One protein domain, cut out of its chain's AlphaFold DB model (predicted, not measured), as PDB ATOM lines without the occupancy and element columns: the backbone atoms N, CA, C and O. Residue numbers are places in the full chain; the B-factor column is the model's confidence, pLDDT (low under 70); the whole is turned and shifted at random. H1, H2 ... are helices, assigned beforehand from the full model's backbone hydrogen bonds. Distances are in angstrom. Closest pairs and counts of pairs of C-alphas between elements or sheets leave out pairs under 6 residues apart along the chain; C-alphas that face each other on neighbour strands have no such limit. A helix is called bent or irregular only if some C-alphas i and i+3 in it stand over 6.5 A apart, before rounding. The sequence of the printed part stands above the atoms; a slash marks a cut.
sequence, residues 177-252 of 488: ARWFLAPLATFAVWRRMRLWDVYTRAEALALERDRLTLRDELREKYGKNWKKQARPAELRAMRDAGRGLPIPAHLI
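AT A GLANCE: This is residues 177 to 252 of the 488 residues of the protein "DUF2637 domain-containing protein" of Streptomyces mexicanus (UniProt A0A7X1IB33). A helical hairpin makes the length of this domain: the long helix H3, and H4 folding back beside it. H2 makes a corner with the first part of H3, about perpendicular to it, and little H1 sits at H2's first end. Near residue 222 a kink turns the last part of H3 aside. The printed part has 76 residues with four named helices, H1 to H4 in order, and no named strand; the class is all helix. It is elongated, spanning 39 by 22 by 17 A, and only just compact, close to loose, with a radius of gyration of the C-alphas of 13.6 A.

HOW THE PARTS SIT: Start at H1, residues 177 to 181, and H2, residues 183 to 196: they only just touch, only at the corner, with 3 pairs of C-alphas within 8 A, the closest those of Trp 179 and Thr 186, 6.0 A apart. H2 then touches H3, residues 201 to 229, with residues 189 to 193 alone, against residues 201 to 208 of H3. The closest C-alphas are those of Met 193 and Ala 204, 6.0 A apart, and the lines stand about perpendicular at 82 degrees. H3 touches H4, residues 232 to 242, as a helical hairpin; look at the C-alphas of Arg 211 and Ala 241, their closest, 5.6 A apart. They run opposite ways at a shallow tilt of 34 degrees, only just short of steep. H2 and H4 are apart. Every O i to N i+4 pair is within hydrogen-bond range in H1, H2 and H4; in H3, 20 of 25 are.

IN THESE COORDINATES: Find C-alpha 177 at (207.500, 145.265, 99.252), where H1 begins. H2 runs 19.7 A. H3 begins at C-alpha 201, (204.139, 135.439, 89.470), and runs 33.2 A; it is irregular, with C-alphas 221 and 224 9.6 A apart and a kink of 107 degrees near residue 222. H4 runs 15.2 A and ends at C-alpha 242, (195.023, 122.452, 95.344).

THE WHOLE: The C-alphas farthest apart are those of Ala 177 and Gln 229, 40.2 A. Residues 180 to 185, of which 183 to 185 belong to H2, stand free. The three links between named helices are tight, and the printed part has no cut. The mean pLDDT of the printed part is 86.8; look for values under 70 at residues 249 to 252.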
ATOM      1  N   ALA A 177     208.610 144.498  98.675       88.94
ATOM      2  CA  ALA A 177     207.500 145.265  99.252       88.94
ATOM      3  C   ALA A 177     206.342 144.370  99.739       88.94
ATOM      4  O   ALA A 177     205.782 144.599 100.804       88.94
ATOM      5  N   ARG A 178     206.020 143.291  99.012       90.06
ATOM      6  CA  ARG A 178     204.967 142.342  99.414       90.06
ATOM      7  C   ARG A 178     205.326 141.531 100.654       90.06
ATOM      8  O   ARG A 178     204.435 141.231 101.445       90.06
ATOM      9  N   TRP A 179     206.604 141.203 100.840       89.88
ATOM     10  CA  TRP A 179     207.069 140.551 102.063       89.88
ATOM     11  C   TRP A 179     206.881 141.443 103.291       89.88
ATOM     12  O   TRP A 179     206.497 140.929 104.334       89.88
ATOM     13  N   PHE A 180     207.065 142.758 103.153       91.75
ATOM     14  CA  PHE A 180     206.815 143.709 104.240       91.75
ATOM     15  C   PHE A 180     205.325 143.959 104.483       91.75
ATOM     16  O   PHE A 180     204.871 143.893 105.620       91.75
ATOM     17  N   LEU A 181     204.548 144.215 103.426       94.25
ATOM     18  CA  LEU A 181     203.134 144.583 103.564       94.25
ATOM     19  C   LEU A 181     202.222 143.384 103.871       94.25
ATOM     20  O   LEU A 181     201.177 143.547 104.493       94.25
ATOM     21  N   ALA A 182     202.572 142.185 103.402       90.81
ATOM     22  CA  ALA A 182     201.736 140.993 103.530       90.81
ATOM     23  C   ALA A 182     202.587 139.707 103.613       90.81
ATOM     24  O   ALA A 182     202.529 138.869 102.701       90.81
ATOM     25  N   PRO A 183     203.369 139.509 104.690       91.06
ATOM     26  CA  PRO A 183     204.322 138.402 104.802       91.06
ATOM     27  C   PRO A 183     203.652 137.028 104.696       91.06
ATOM     28  O   PRO A 183     204.092 136.180 103.924       91.06
ATOM     29  N   LEU A 184     202.537 136.816 105.406       91.19
ATOM     30  CA  LEU A 184     201.836 135.526 105.429       91.19
ATOM     31  C   LEU A 184     201.215 135.170 104.070       91.19
ATOM     32  O   LEU A 184     201.358 134.044 103.592       91.19
ATOM     33  N   ALA A 185     200.558 136.133 103.415       87.38
ATOM     34  CA  ALA A 185     199.972 135.925 102.091       87.38
ATOM     35  C   ALA A 185     201.059 135.704 101.027       87.38
ATOM     36  O   ALA A 185     200.918 134.852 100.150       87.38
ATOM     37  N   THR A 186     202.173 136.432 101.128       89.75
ATOM     38  CA  THR A 186     203.322 136.277 100.230       89.75
ATOM     39  C   THR A 186     203.992 134.921 100.413       89.75
ATOM     40  O   THR A 186     204.271 134.256  99.417       89.75
ATOM     41  N   PHE A 187     204.150 134.449 101.651       90.81
ATOM     42  CA  PHE A 187     204.651 133.106 101.936       90.81
ATOM     43  C   PHE A 187     203.736 132.012 101.370       90.81
ATOM     44  O   PHE A 187     204.224 131.045 100.786       90.81
ATOM     45  N   ALA A 188     202.412 132.166 101.478       89.69
ATOM     46  CA  ALA A 188     201.464 131.206 100.915       89.69
ATOM     47  C   ALA A 188     201.588 131.089  99.385       89.69
ATOM     48  O   ALA A 188     201.598 129.970  98.869       89.69
ATOM     49  N   VAL A 189     201.729 132.218  98.678       88.75
ATOM     50  CA  VAL A 189     201.957 132.241  97.220       88.75
ATOM     51  C   VAL A 189     203.324 131.653  96.878       88.75
ATOM     52  O   VAL A 189     203.404 130.778  96.026       88.75
ATOM     53  N   TRP A 190     204.386 132.054  97.581       91.38
ATOM     54  CA  TRP A 190     205.741 131.532  97.368       91.38
ATOM     55  C   TRP A 190     205.809 130.010  97.534       91.38
ATOM     56  O   TRP A 190     206.335 129.301  96.677       91.38
ATOM     57  N   ARG A 191     205.219 129.492  98.617       91.62
ATOM     58  CA  ARG A 191     205.156 128.054  98.883       91.62
ATOM     59  C   ARG A 191     204.416 127.326  97.763       91.62
ATOM     60  O   ARG A 191     204.828 126.240  97.381       91.62
ATOM     61  N   ARG A 192     203.334 127.906  97.236       87.94
ATOM     62  CA  ARG A 192     202.560 127.317  96.133       87.94
ATOM     63  C   ARG A 192     203.308 127.369  94.808       87.94
ATOM     64  O   ARG A 192     203.383 126.334  94.170       87.94
ATOM     65  N   MET A 193     203.954 128.483  94.463       89.19
ATOM     66  CA  MET A 193     204.862 128.560  93.307       89.19
ATOM     67  C   MET A 193     205.890 127.430  93.342       89.19
ATOM     68  O   MET A 193     206.096 126.742  92.349       89.19
ATOM     69  N   ARG A 194     206.483 127.184  94.519       88.31
ATOM     70  CA  ARG A 194     207.491 126.136  94.695       88.31
ATOM     71  C   ARG A 194     206.922 124.715  94.641       88.31
ATOM     72  O   ARG A 194     207.631 123.816  94.208       88.31
ATOM     73  N   LEU A 195     205.685 124.505  95.091       87.75
ATOM     74  CA  LEU A 195     205.015 123.197  95.074       87.75
ATOM     75  C   LEU A 195     204.387 122.855  93.719       87.75
ATOM     76  O   LEU A 195     204.289 121.681  93.387       87.75
ATOM     77  N   TRP A 196     203.936 123.861  92.976       86.81
ATOM     78  CA  TRP A 196     203.296 123.714  91.666       86.81
ATOM     79  C   TRP A 196     204.289 123.840  90.505       86.81
ATOM     80  O   TRP A 196     203.892 123.723  89.356       86.81
ATOM     81  N   ASP A 197     205.568 124.083  90.809       83.62
ATOM     82  CA  ASP A 197     206.637 124.367  89.842       83.62
ATOM     83  C   ASP A 197     206.273 125.486  88.845       83.62
ATOM     84  O   ASP A 197     206.614 125.445  87.667       83.62
ATOM     85  N   VAL A 198     205.563 126.505  89.344       83.19
ATOM     86  CA  VAL A 198     205.155 127.686  88.575       83.19
ATOM     87  C   VAL A 198     206.204 128.777  88.751       83.19
ATOM     88  O   VAL A 198     206.445 129.264  89.861       83.19
ATOM     89  N   TYR A 199     206.819 129.171  87.642       84.06
ATOM     90  CA  TYR A 199     207.955 130.092  87.636       84.06
ATOM     91  C   TYR A 199     207.528 131.560  87.603       84.06
ATOM     92  O   TYR A 199     208.239 132.405  88.143       84.06
ATOM     93  N   THR A 200     206.366 131.873  87.023       84.19
ATOM     94  CA  THR A 200     205.902 133.257  86.863       84.19
ATOM     95  C   THR A 200     204.924 133.662  87.963       84.19
ATOM     96  O   THR A 200     204.068 132.892  88.409       84.19
ATOM     97  N   ARG A 201     205.024 134.912  88.423       85.19
ATOM     98  CA  ARG A 201     204.139 135.439  89.470       85.19
ATOM     99  C   ARG A 201     202.693 135.548  88.986       85.19
ATOM    100  O   ARG A 201     201.770 135.320  89.770       85.19
ATOM    101  N   ALA A 202     202.498 135.954  87.732       84.50
ATOM    102  CA  ALA A 202     201.174 136.162  87.149       84.50
ATOM    103  C   ALA A 202     200.373 134.855  87.091       84.50
ATOM    104  O   ALA A 202     199.221 134.830  87.517       84.50
ATOM    105  N   GLU A 203     201.009 133.768  86.659       85.44
ATOM    106  CA  GLU A 203     200.407 132.435  86.589       85.44
ATOM    107  C   GLU A 203     200.059 131.892  87.979       85.44
ATOM    108  O   GLU A 203     198.944 131.433  88.209       85.44
ATOM    109  N   ALA A 204     200.959 132.044  88.955       86.81
ATOM    110  CA  ALA A 204     200.691 131.612  90.325       86.81
ATOM    111  C   ALA A 204     199.511 132.363  90.960       86.81
ATOM    112  O   ALA A 204     198.717 131.780  91.700       86.81
ATOM    113  N   LEU A 205     199.382 133.662  90.669       87.12
ATOM    114  CA  LEU A 205     198.247 134.468  91.115       87.12
ATOM    115  C   LEU A 205     196.955 134.126  90.366       87.12
ATOM    116  O   LEU A 205     195.892 134.222  90.973       87.12
ATOM    117  N   ALA A 206     197.031 133.738  89.091       87.12
ATOM    118  CA  ALA A 206     195.875 133.284  88.323       87.12
ATOM    119  C   ALA A 206     195.321 131.975  88.901       87.12
ATOM    120  O   ALA A 206     194.161 131.936  89.292       87.12
ATOM    121  N   LEU A 207     196.178 130.971  89.116       87.56
ATOM    122  CA  LEU A 207     195.788 129.707  89.752       87.56
ATOM    123  C   LEU A 207     195.220 129.914  91.164       87.56
ATOM    124  O   LEU A 207     194.267 129.243  91.571       87.56
ATOM    125  N   GLU A 208     195.782 130.858  91.926       88.94
ATOM    126  CA  GLU A 208     195.237 131.216  93.236       88.94
ATOM    127  C   GLU A 208     193.850 131.845  93.126       88.94
ATOM    128  O   GLU A 208     192.956 131.505  93.904       88.94
ATOM    129  N   ARG A 209     193.676 132.762  92.170       88.75
ATOM    130  CA  ARG A 209     192.406 133.437  91.923       88.75
ATOM    131  C   ARG A 209     191.341 132.424  91.528       88.75
ATOM    132  O   ARG A 209     190.313 132.387  92.192       88.75
ATOM    133  N   ASP A 210     191.621 131.552  90.564       88.69
ATOM    134  CA  ASP A 210     190.683 130.530  90.086       88.69
ATOM    135  C   ASP A 210     190.239 129.603  91.223       88.69
ATOM    136  O   ASP A 210     189.053 129.312  91.391       88.69
ATOM    137  N   ARG A 211     191.180 129.192  92.082       89.56
ATOM    138  CA  ARG A 211     190.877 128.375  93.262       89.56
ATOM    139  C   ARG A 211     189.971 129.096  94.260       89.56
ATOM    140  O   ARG A 211     189.098 128.460  94.856       89.56
ATOM    141  N   LEU A 212     190.227 130.377  94.519       90.06
ATOM    142  CA  LEU A 212     189.416 131.173  95.439       90.06
ATOM    143  C   LEU A 212     188.017 131.403  94.869       90.06
ATOM    144  O   LEU A 212     187.055 131.167  95.596       90.06
ATOM    145  N   THR A 213     187.912 131.729  93.579       91.25
ATOM    146  CA  THR A 213     186.637 131.855  92.863       91.25
ATOM    147  C   THR A 213     185.829 130.567  92.977       91.25
ATOM    148  O   THR A 213     184.721 130.596  93.501       91.25
ATOM    149  N   LEU A 214     186.414 129.409  92.636       89.31
ATOM    150  CA  LEU A 214     185.725 128.120  92.765       89.31
ATOM    151  C   LEU A 214     185.285 127.846  94.212       89.31
ATOM    152  O   LEU A 214     184.215 127.299  94.466       89.31
ATOM    153  N   ARG A 215     186.112 128.199  95.202       90.69
ATOM    154  CA  ARG A 215     185.769 127.991  96.616       90.69
ATOM    155  C   ARG A 215     184.581 128.848  97.032       90.69
ATOM    156  O   ARG A 215     183.761 128.385  97.827       90.69
ATOM    157  N   ASP A 216     184.537 130.084  96.565       91.06
ATOM    158  CA  ASP A 216     183.498 131.031  96.930       91.06
ATOM    159  C   ASP A 216     182.182 130.683  96.204       91.06
ATOM    160  O   ASP A 216     181.147 130.634  96.863       91.06
ATOM    161  N   GLU A 217     182.233 130.219  94.949       89.12
ATOM    162  CA  GLU A 217     181.082 129.632  94.235       89.12
ATOM    163  C   GLU A 217     180.514 128.394  94.945       89.12
ATOM    164  O   GLU A 217     179.303 128.254  95.124       89.12
ATOM    165  N   LEU A 218     181.376 127.486  95.418       90.38
ATOM    166  CA  LEU A 218     180.918 126.313  96.171       90.38
ATOM    167  C   LEU A 218     180.290 126.696  97.513       90.38
ATOM    168  O   LEU A 218     179.358 126.032  97.971       90.38
ATOM    169  N   ARG A 219     180.781 127.760  98.153       89.88
ATOM    170  CA  ARG A 219     180.187 128.296  99.385       89.88
ATOM    171  C   ARG A 219     178.843 128.959  99.130       89.88
ATOM    172  O   ARG A 219     177.967 128.825  99.977       89.88
ATOM    173  N   GLU A 220     178.682 129.641  98.007       90.06
ATOM    174  CA  GLU A 220     177.410 130.239  97.605       90.06
ATOM    175  C   GLU A 220     176.368 129.154  97.306       90.06
ATOM    176  O   GLU A 220     175.266 129.179  97.849       90.06
ATOM    177  N   LYS A 221     176.750 128.127  96.541       88.50
ATOM    178  CA  LYS A 221     175.849 127.052  96.101       88.50
ATOM    179  C   LYS A 221     175.434 126.076  97.207       88.50
ATOM    180  O   LYS A 221     174.303 125.599  97.206       88.50
ATOM    181  N   TYR A 222     176.339 125.744  98.131       88.62
ATOM    182  CA  TYR A 222     176.127 124.698  99.149       88.62
ATOM    183  C   TYR A 222     176.226 125.207 100.600       88.62
ATOM    184  O   TYR A 222     176.140 124.433 101.559       88.62
ATOM    185  N   GLY A 223     176.460 126.503 100.799       90.62
ATOM    186  CA  GLY A 223     176.584 127.110 102.121       90.62
ATOM    187  C   GLY A 223     177.817 126.652 102.916       90.62
ATOM    188  O   GLY A 223     178.857 126.245 102.389       90.62
ATOM    189  N   LYS A 224     177.720 126.712 104.253       87.75
ATOM    190  CA  LYS A 224     178.843 126.421 105.172       87.75
ATOM    191  C   LYS A 224     179.374 124.982 105.073       87.75
ATOM    192  O   LYS A 224     180.565 124.765 105.296       87.75
ATOM    193  N   ASN A 225     178.527 124.019 104.701       90.06
ATOM    194  CA  ASN A 225     178.872 122.596 104.612       90.06
ATOM    195  C   ASN A 225     179.211 122.136 103.183       90.06
ATOM    196  O   ASN A 225     179.165 120.937 102.899       90.06
ATOM    197  N   TRP A 226     179.621 123.061 102.307       88.88
ATOM    198  CA  TRP A 226     179.917 122.780 100.899       88.88
ATOM    199  C   TRP A 226     180.851 121.590 100.674       88.88
ATOM    200  O   TRP A 226     180.625 120.795  99.774       88.88
ATOM    201  N   LYS A 227     181.848 121.374 101.540       88.50
ATOM    202  CA  LYS A 227     182.777 120.236 101.409       88.50
ATOM    203  C   LYS A 227     182.102 118.863 101.495       88.50
ATOM    204  O   LYS A 227     182.666 117.898 100.996       88.50
ATOM    205  N   LYS A 228     180.949 118.765 102.165       88.50
ATOM    206  CA  LYS A 228     180.182 117.519 102.317       88.50
ATOM    207  C   LYS A 228     179.088 117.365 101.257       88.50
ATOM    208  O   LYS A 228     178.654 116.249 101.015       88.50
ATOM    209  N   GLN A 229     178.634 118.471 100.666       83.94
ATOM    210  CA  GLN A 229     177.472 118.514  99.768       83.94
ATOM    211  C   GLN A 229     177.839 118.753  98.296       83.94
ATOM    212  O   GLN A 229     177.020 118.493  97.416       83.94
ATOM    213  N   ALA A 230     179.053 119.239  98.021       87.50
ATOM    214  CA  ALA A 230     179.532 119.501  96.670       87.50
ATOM    215  C   ALA A 230     179.568 118.224  95.827       87.50
ATOM    216  O   ALA A 230     179.858 117.127  96.321       87.50
ATOM    217  N   ARG A 231     179.302 118.372  94.526       87.94
ATOM    218  CA  ARG A 231     179.312 117.242  93.596       87.94
ATOM    219  C   ARG A 231     180.720 116.637  93.524       87.94
ATOM    220  O   ARG A 231     181.713 117.366  93.612       87.94
ATOM    221  N   PRO A 232     180.855 115.323  93.267       87.50
ATOM    222  CA  PRO A 232     182.165 114.684  93.146       87.50
ATOM    223  C   PRO A 232     183.091 115.349  92.114       87.50
ATOM    224  O   PRO A 232     184.296 115.413  92.339       87.50
ATOM    225  N   ALA A 233     182.543 115.872  91.010       86.00
ATOM    226  CA  ALA A 233     183.306 116.596  89.990       86.00
ATOM    227  C   ALA A 233     183.888 117.926  90.510       86.00
ATOM    228  O   ALA A 233     185.059 118.214  90.287       86.00
ATOM    229  N   GLU A 234     183.114 118.691  91.280       86.69
ATOM    230  CA  GLU A 234     183.544 119.962  91.878       86.69
ATOM    231  C   GLU A 234     184.595 119.742  92.980       86.69
ATOM    232  O   GLU A 234     185.567 120.490  93.098       86.69
ATOM    233  N   LEU A 235     184.457 118.666  93.765       87.81
ATOM    234  CA  LEU A 235     185.462 118.267  94.756       87.81
ATOM    235  C   LEU A 235     186.777 117.817  94.106       87.81
ATOM    236  O   LEU A 235     187.846 118.070  94.667       87.81
ATOM    237  N   ARG A 236     186.715 117.158  92.938       88.00
ATOM    238  CA  ARG A 236     187.904 116.839  92.132       88.00
ATOM    239  C   ARG A 236     188.562 118.119  91.629       88.00
ATOM    240  O   ARG A 236     189.730 118.317  91.932       88.00
ATOM    241  N   ALA A 237     187.796 119.036  91.038       87.19
ATOM    242  CA  ALA A 237     188.302 120.331  90.585       87.19
ATOM    243  C   ALA A 237     188.965 121.142  91.711       87.19
ATOM    244  O   ALA A 237     190.059 121.666  91.537       87.19
ATOM    245  N   MET A 238     188.378 121.169  92.911       89.38
ATOM    246  CA  MET A 238     188.984 121.813  94.083       89.38
ATOM    247  C   MET A 238     190.291 121.132  94.529       89.38
ATOM    248  O   MET A 238     191.213 121.786  95.025       89.38
ATOM    249  N   ARG A 239     190.380 119.805  94.390       88.00
ATOM    250  CA  ARG A 239     191.596 119.046  94.700       88.00
ATOM    251  C   ARG A 239     192.685 119.301  93.662       88.00
ATOM    252  O   ARG A 239     193.842 119.449  94.043       88.00
ATOM    253  N   ASP A 240     192.306 119.399  92.397       86.88
ATOM    254  CA  ASP A 240     193.201 119.681  91.279       86.88
ATOM    255  C   ASP A 240     193.719 121.125  91.354       86.88
ATOM    256  O   ASP A 240     194.930 121.339  91.305       86.88
ATOM    257  N   ALA A 241     192.860 122.085  91.709       86.69
ATOM    258  CA  ALA A 241     193.251 123.450  92.070       86.69
ATOM    259  C   ALA A 241     194.242 123.493  93.248       86.69
ATOM    260  O   ALA A 241     195.166 124.303  93.293       86.69
ATOM    261  N   GLY A 242     194.077 122.605  94.235       84.75
ATOM    262  CA  GLY A 242     195.023 122.452  95.344       84.75
ATOM    263  C   GLY A 242     196.403 121.944  94.909       84.75
ATOM    264  O   GLY A 242     197.394 122.224  95.590       84.75
ATOM    265  N   ARG A 243     196.472 121.230  93.781       83.88
ATOM    266  CA  ARG A 243     197.699 120.712  93.159       83.88
ATOM    267  C   ARG A 243     198.293 121.653  92.107       83.88
ATOM    268  O   ARG A 243     199.342 121.322  91.571       83.88
ATOM    269  N   GLY A 244     197.664 122.802  91.854       80.69
ATOM    270  CA  GLY A 244     198.129 123.768  90.859       80.69
ATOM    271  C   GLY A 244     197.745 123.410  89.427       80.69
ATOM    272  O   GLY A 244     198.320 123.957  88.495       80.69
ATOM    273  N   LEU A 245     196.791 122.493  89.240       83.00
ATOM    274  CA  LEU A 245     196.226 122.210  87.924       83.00
ATOM    275  C   LEU A 245     195.195 123.292  87.568       83.00
ATOM    276  O   LEU A 245     194.433 123.707  88.451       83.00
ATOM    277  N   PRO A 246     195.141 123.727  86.297       81.31
ATOM    278  CA  PRO A 246     194.129 124.668  85.847       81.31
ATOM    279  C   PRO A 246     192.742 124.050  86.021       81.31
ATOM    280  O   PRO A 246     192.506 122.881  85.709       81.31
ATOM    281  N   ILE A 247     191.820 124.846  86.548       80.94
ATOM    282  CA  ILE A 247     190.441 124.423  86.764       80.94
ATOM    283  C   ILE A 247     189.703 124.555  85.425       80.94
ATOM    284  O   ILE A 247     189.809 125.600  84.783       80.94
ATOM    285  N   PRO A 248     188.947 123.538  84.975       74.88
ATOM    286  CA  PRO A 248     188.156 123.651  83.757       74.88
ATOM    287  C   PRO A 248     187.166 124.815  83.865       74.88
ATOM    288  O   PRO A 248     186.384 124.859  84.814       74.88
ATOM    289  N   ALA A 249     187.155 125.714  82.876       69.75
ATOM    290  CA  ALA A 249     186.322 126.922  82.897       69.75
ATOM    291  C   ALA A 249     184.826 126.626  83.111       69.75
ATOM    292  O   ALA A 249     184.153 127.356  83.819       69.75
ATOM    293  N   HIS A 250     184.316 125.501  82.598       68.94
ATOM    294  CA  HIS A 250     182.914 125.092  82.773       68.94
ATOM    295  C   HIS A 250     182.535 124.698  84.215       68.94
ATOM    296  O   HIS A 250     181.353 124.532  84.511       68.94
ATOM    297  N   LEU A 251     183.515 124.485  85.100       69.12
ATOM    298  CA  LEU A 251     183.291 124.242  86.531       69.12
ATOM    299  C   LEU A 251     183.387 125.527  87.362       69.12
ATOM    300  O   LEU A 251     183.072 125.479  88.548       69.12
ATOM    301  N   ILE A 252     183.806 126.639  86.749       67.62
ATOM    302  CA  ILE A 252     183.774 127.988  87.314       67.62
ATOM    303  C   ILE A 252     182.544 128.668  86.710       67.62
ATOM    304  O   ILE A 252     182.571 129.149  85.580       67.62
TER     305      ILE A 252